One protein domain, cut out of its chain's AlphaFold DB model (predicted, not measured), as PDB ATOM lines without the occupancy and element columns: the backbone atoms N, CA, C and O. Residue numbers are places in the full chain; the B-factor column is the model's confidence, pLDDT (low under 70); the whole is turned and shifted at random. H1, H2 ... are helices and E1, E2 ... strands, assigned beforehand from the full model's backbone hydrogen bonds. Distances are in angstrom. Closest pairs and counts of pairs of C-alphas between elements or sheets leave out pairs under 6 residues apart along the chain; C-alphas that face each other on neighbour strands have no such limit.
ATOM      1  N   LEU A  16     272.144 366.610 162.031       91.50
ATOM      2  CA  LEU A  16     273.285 367.051 162.828       91.50
ATOM      3  C   LEU A  16     272.785 367.712 164.114       91.50
ATOM      4  O   LEU A  16     273.160 367.283 165.203       91.50
ATOM      5  N   ASP A  17     271.836 368.644 163.996       91.75
ATOM      6  CA  ASP A  17     271.212 369.309 165.148       91.75
ATOM      7  C   ASP A  17     270.537 368.303 166.089       91.75
ATOM      8  O   ASP A  17     270.608 368.413 167.319       91.75
ATOM      9  N   LEU A  18     269.836 367.319 165.515       91.38
ATOM     10  CA  LEU A  18     269.191 366.266 166.284       91.38
ATOM     11  C   LEU A  18     270.235 365.444 167.039       91.38
ATOM     12  O   LEU A  18     270.092 365.272 168.251       91.38
ATOM     13  N   TYR A  19     271.280 364.983 166.350       89.06
ATOM     14  CA  TYR A  19     272.338 364.185 166.955       89.06
ATOM     15  C   TYR A  19     273.032 364.947 168.084       89.06
ATOM     16  O   TYR A  19     273.087 364.429 169.199       89.06
ATOM     17  N   GLU A  20     273.448 366.199 167.855       88.75
ATOM     18  CA  GLU A  20     274.064 367.078 168.862       88.75
ATOM     19  C   GLU A  20     273.184 367.286 170.104       88.75
ATOM     20  O   GLU A  20     273.694 367.441 171.219       88.75
ATOM     21  N   THR A  21     271.862 367.228 169.927       86.62
ATOM     22  CA  THR A  21     270.897 367.334 171.025       86.62
ATOM     23  C   THR A  21     270.804 366.044 171.843       86.62
ATOM     24  O   THR A  21     270.725 366.113 173.069       86.62
ATOM     25  N   ILE A  22     270.769 364.874 171.198       89.12
ATOM     26  CA  ILE A  22     270.363 363.616 171.856       89.12
ATOM     27  C   ILE A  22     271.516 362.678 172.220       89.12
ATOM     28  O   ILE A  22     271.299 361.759 173.005       89.12
ATOM     29  N   TRP A  23     272.723 362.883 171.681       87.12
ATOM     30  CA  TRP A  23     273.847 361.956 171.893       87.12
ATOM     31  C   TRP A  23     274.341 361.904 173.347       87.12
ATOM     32  O   TRP A  23     274.949 360.918 173.761       87.12
ATOM     33  N   LYS A  24     274.096 362.968 174.123       87.56
ATOM     34  CA  LYS A  24     274.532 363.078 175.516       87.56
ATOM     35  C   LYS A  24     273.768 362.078 176.399       87.56
ATOM     36  O   LYS A  24     272.536 362.055 176.326       87.56
ATOM     37  N   PRO A  25     274.445 361.294 177.260       86.88
ATOM     38  CA  PRO A  25     273.807 360.320 178.153       86.88
ATOM     39  C   PRO A  25     272.611 360.871 178.937       86.88
ATOM     40  O   PRO A  25     271.582 360.212 179.072       86.88
ATOM     41  N   GLU A  26     272.704 362.114 179.396       84.12
ATOM     42  CA  GLU A  26     271.684 362.800 180.186       84.12
ATOM     43  C   GLU A  26     270.373 363.007 179.410       84.12
ATOM     44  O   GLU A  26     269.300 363.121 180.002       84.12
ATOM     45  N   CYS A  27     270.431 363.030 178.076       87.50
ATOM     46  CA  CYS A  27     269.252 363.162 177.229       87.50
ATOM     47  C   CYS A  27     268.460 361.854 177.116       87.50
ATOM     48  O   CYS A  27     267.257 361.916 176.875       87.50
ATOM     49  N   PHE A  28     269.077 360.688 177.334       86.44
ATOM     50  CA  PHE A  28     268.402 359.390 177.194       86.44
ATOM     51  C   PHE A  28     267.257 359.206 178.188       86.44
ATOM     52  O   PHE A  28     266.208 358.688 177.815       86.44
ATOM     53  N   ALA A  29     267.399 359.709 179.417       82.81
ATOM     54  CA  ALA A  29     266.332 359.659 180.419       82.81
ATOM     55  C   ALA A  29     265.064 360.429 179.994       82.81
ATOM     56  O   ALA A  29     263.984 360.164 180.512       82.81
ATOM     57  N   LYS A  30     265.168 361.362 179.035       84.44
ATOM     58  CA  LYS A  30     264.029 362.167 178.567       84.44
ATOM     59  C   LYS A  30     263.118 361.432 177.583       84.44
ATOM     60  O   LYS A  30     261.992 361.874 177.387       84.44
ATOM     61  N   TRP A  31     263.594 360.370 176.932       83.81
ATOM     62  CA  TRP A  31     262.846 359.705 175.856       83.81
ATOM     63  C   TRP A  31     262.855 358.175 175.935       83.81
ATOM     64  O   TRP A  31     261.907 357.538 175.482       83.81
ATOM     65  N   ALA A  32     263.879 357.561 176.532       84.50
ATOM     66  CA  ALA A  32     263.903 356.124 176.753       84.50
ATOM     67  C   ALA A  32     263.104 355.791 178.020       84.50
ATOM     68  O   ALA A  32     263.588 355.982 179.137       84.50
ATOM     69  N   SER A  33     261.889 355.265 177.857       79.19
ATOM     70  CA  SER A  33     260.988 354.914 178.969       79.19
ATOM     71  C   SER A  33     261.610 353.947 179.984       79.19
ATOM     72  O   SER A  33     261.363 354.052 181.181       79.19
ATOM     73  N   GLY A  34     262.490 353.045 179.535       75.88
ATOM     74  CA  GLY A  34     263.242 352.147 180.420       75.88
ATOM     75  C   GLY A  34     264.227 352.858 181.359       75.88
ATOM     76  O   GLY A  34     264.694 352.254 182.322       75.88
ATOM     77  N   LEU A  35     264.537 354.131 181.095       77.12
ATOM     78  CA  LEU A  35     265.451 354.966 181.876       77.12
ATOM     79  C   LEU A  35     264.744 356.152 182.544       77.12
ATOM     80  O   LEU A  35     265.286 356.697 183.503       77.12
ATOM     81  N   SER A  36     263.550 356.540 182.082       67.75
ATOM     82  CA  SER A  36     262.861 357.769 182.504       67.75
ATOM     83  C   SER A  36     262.467 357.799 183.978       67.75
ATOM     84  O   SER A  36     262.405 358.867 184.576       67.75
ATOM     85  N   SER A  37     262.238 356.635 184.587       66.81
ATOM     86  CA  SER A  37     261.911 356.523 186.017       66.81
ATOM     87  C   SER A  37     263.141 356.611 186.928       66.81
ATOM     88  O   SER A  37     263.014 356.475 188.144       66.81
ATOM     89  N   SER A  38     264.339 356.801 186.365       68.31
ATOM     90  CA  SER A  38     265.586 356.746 187.118       68.31
ATOM     91  C   SER A  38     266.560 357.854 186.765       68.31
ATOM     92  O   SER A  38     266.746 358.222 185.608       68.31
ATOM     93  N   THR A  39     267.238 358.362 187.788       77.19
ATOM     94  CA  THR A  39     268.360 359.273 187.601       77.19
ATOM     95  C   THR A  39     269.537 358.496 187.015       77.19
ATOM     96  O   THR A  39     269.983 357.509 187.603       77.19
ATOM     97  N   LEU A  40     270.030 358.935 185.854       85.12
ATOM     98  CA  LEU A  40     271.269 358.419 185.283       85.12
ATOM     99  C   LEU A  40     272.447 358.992 186.078       85.12
ATOM    100  O   LEU A  40     272.705 360.194 186.026       85.12
ATOM    101  N   THR A  41     273.175 358.134 186.787       87.81
ATOM    102  CA  THR A  41     274.335 358.546 187.588       87.81
ATOM    103  C   THR A  41     275.616 358.043 186.941       87.81
ATOM    104  O   THR A  41     275.757 356.848 186.673       87.81
ATOM    105  N   LYS A  42     276.565 358.948 186.694       87.94
ATOM    106  CA  LYS A  42     277.879 358.601 186.149       87.94
ATOM    107  C   LYS A  42     278.761 357.978 187.234       87.94
ATOM    108  O   LYS A  42     279.003 358.595 188.266       87.94
ATOM    109  N   GLU A  43     279.294 356.792 186.965       89.31
ATOM    110  CA  GLU A  43     280.265 356.093 187.806       89.31
ATOM    111  C   GLU A  43     281.484 355.675 186.975       89.31
ATOM    112  O   GLU A  43     281.488 354.656 186.276       89.31
ATOM    113  N   GLY A  44     282.543 356.485 187.034       87.62
ATOM    114  CA  GLY A  44     283.756 356.264 186.249       87.62
ATOM    115  C   GLY A  44     283.469 356.273 184.744       87.62
ATOM    116  O   GLY A  44     283.153 357.318 184.175       87.62
ATOM    117  N   GLN A  45     283.591 355.101 184.112       87.19
ATOM    118  CA  GLN A  45     283.396 354.890 182.667       87.19
ATOM    119  C   GLN A  45     281.988 354.393 182.295       87.19
ATOM    120  O   GLN A  45     281.703 354.153 181.121       87.19
ATOM    121  N   TYR A  46     281.112 354.215 183.282       90.19
ATOM    122  CA  TYR A  46     279.770 353.677 183.092       90.19
ATOM    123  C   TYR A  46     278.719 354.602 183.696       90.19
ATOM    124  O   TYR A  46     279.013 355.503 184.479       90.19
ATOM    125  N   TRP A  47     277.475 354.347 183.325       89.50
ATOM    126  CA  TRP A  47     276.294 354.986 183.876       89.50
ATOM    127  C   TRP A  47     275.448 353.938 184.581       89.50
ATOM    128  O   TRP A  47     275.289 352.824 184.075       89.50
ATOM    129  N   LYS A  48     274.910 354.288 185.745       89.31
ATOM    130  CA  LYS A  48     273.927 353.477 186.459       89.31
ATOM    131  C   LYS A  48     272.546 354.092 186.331       89.31
ATOM    132  O   LYS A  48     272.395 355.308 186.425       89.31
ATOM    133  N   ALA A  49     271.557 353.226 186.153       86.62
ATOM    134  CA  ALA A  49     270.146 353.577 186.130       86.62
ATOM    135  C   ALA A  49     269.346 352.505 186.884       86.62
ATOM    136  O   ALA A  49     269.774 351.351 186.975       86.62
ATOM    137  N   LYS A  50     268.197 352.880 187.449       82.75
ATOM    138  CA  LYS A  50     267.317 351.974 188.204       82.75
ATOM    139  C   LYS A  50     266.119 351.608 187.331       82.75
ATOM    140  O   LYS A  50     265.161 352.365 187.239       82.75
ATOM    141  N   GLY A  51     266.200 350.464 186.667       75.06
ATOM    142  CA  GLY A  51     265.100 349.938 185.870       75.06
ATOM    143  C   GLY A  51     264.051 349.218 186.729       75.06
ATOM    144  O   GLY A  51     264.289 348.967 187.915       75.06
ATOM    145  N   PRO A  52     262.915 348.828 186.126       73.69
ATOM    146  CA  PRO A  52     261.876 348.036 186.791       73.69
ATOM    147  C   PRO A  52     262.394 346.715 187.380       73.69
ATOM    148  O   PRO A  52     261.939 346.294 188.436       73.69
ATOM    149  N   GLU A  53     263.382 346.095 186.728       77.38
ATOM    150  CA  GLU A  53     263.960 344.802 187.131       77.38
ATOM    151  C   GLU A  53     265.244 344.928 187.971       77.38
ATOM    152  O   GLU A  53     265.849 343.926 188.348       77.38
ATOM    153  N   GLY A  54     265.683 346.152 188.289       81.12
ATOM    154  CA  GLY A  54     266.874 346.392 189.104       81.12
ATOM    155  C   GLY A  54     267.850 347.400 188.506       81.12
ATOM    156  O   GLY A  54     267.538 348.160 187.590       81.12
ATOM    157  N   THR A  55     269.054 347.452 189.076       85.81
ATOM    158  CA  THR A  55     270.086 348.399 188.632       85.81
ATOM    159  C   THR A  55     270.737 347.905 187.348       85.81
ATOM    160  O   THR A  55     271.324 346.826 187.326       85.81
ATOM    161  N   VAL A  56     270.701 348.729 186.305       86.62
ATOM    162  CA  VAL A  56     271.371 348.462 185.030       86.62
ATOM    163  C   VAL A  56     272.648 349.288 184.912       86.62
ATOM    164  O   VAL A  56     272.733 350.414 185.412       86.62
ATOM    165  N   LYS A  57     273.658 348.717 184.246       89.56
ATOM    166  CA  LYS A  57     274.907 349.399 183.884       89.56
ATOM    167  C   LYS A  57     274.913 349.666 182.387       89.56
ATOM    168  O   LYS A  57     274.719 348.750 181.595       89.56
ATOM    169  N   ILE A  58     275.171 350.910 182.011       88.75
ATOM    170  CA  ILE A  58     275.131 351.382 180.628       88.75
ATOM    171  C   ILE A  58     276.493 351.974 180.280       88.75
ATOM    172  O   ILE A  58     277.084 352.716 181.067       88.75
ATOM    173  N   ARG A  59     276.994 351.660 179.087       90.38
ATOM    174  CA  ARG A  59     278.174 352.301 178.508       90.38
ATOM    175  C   ARG A  59     277.758 352.996 177.225       90.38
ATOM    176  O   ARG A  59     277.264 352.343 176.312       90.38
TER     177      ARG A  59
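Overview. This is residues 16 to 59 of the 67 residues of an uncharacterized protein of Plautia stali symbiont (UniProt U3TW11). The printed part begins with a small helix, H1, whose residues 16 to 21 stick out free, and ends in a small three-stranded sheet of two hairpins; the short helix H2 lies between H1 and the sheet, and the short helix H3 lies near the end of E2. The sticking-out helix at one end and the E2 to E3 turn at the other make the longest axis. The printed part has 44 residues with three named helices followed by three named strands, in the order H1, H2, H3, E1, E2, E3, and its class is mixed, helices and strands. The sheet runs E1, E2, E3 and is antiparallel. The whole is only just compact, close to loose, with a radius of gyration of the C-alphas of 10.9 A, and its flat outline spans 34 by 24 by 12 A.

Arrangement. H1, residues 16 to 22, is close to but not clearly touching H2, residues 25 to 28; their closest C-alphas, those of Ile 22 and Phe 28, are 7.1 A apart. H2 is close to but not clearly touching H3, residues 33 to 36, where the closest C-alphas, those of Phe 28 and Leu 35, are 7.1 A apart. E1, residues 41 to 43, E2, residues 46 to 51, and E3, residues 54 to 58, form a meander, each strand the antiparallel neighbour of the one before. H1 is not on this sheet, with 0 pairs of C-alphas within 10 A. H2 only grazes the sheet with its residues 25 to 26, and H3 only grazes it with its residues 33 to 36. The closest C-alphas of H3 and E2, those of Gly 34 and Gly 51, are 6.2 A apart. E1 and E2 form a hairpin, with 140 degrees between their directions; N 43 and O 46 are within hydrogen-bond range at 2.8 A. E2 and E3 form a hairpin at 150 degrees, with N 47 and O 58 within hydrogen-bond range at 2.8 A and N 56 and O 49 at 2.9 A. The edge strands E1 and E3 are apart. In H1 every O i to N i+4 pair is within hydrogen-bond range; H2 and H3 are too short for such a pair, and in each the one O i to N i+3 pair is within range.

Along the chain. H1 begins at C-alpha 16, at (273.285, 367.051, 162.828), and measures 10.1 A from first to last C-alpha. H2 and H3 have four residues each, Pro 25 to Phe 28 and Ser 33 to Ser 36. E1, Thr 41 to Glu 43, begins at C-alpha 41, at (274.335, 358.546, 187.588). E2, Tyr 46 to Gly 51, is the longest strand, at 15.4 A. E3, Gly 54 to Ile 58, measures 12.8 A and ends at C-alpha 58, at (275.131, 351.382, 180.628).

Size, cuts and confidence. The two C-alphas farthest apart, those of Leu 16 and Glu 53, are 34.2 A apart. The printed part has no cut, and its five links between named elements are tight. The mean pLDDT of the printed part is 84.3, and the model's confidence is low, under 70, at residues 36 to 38.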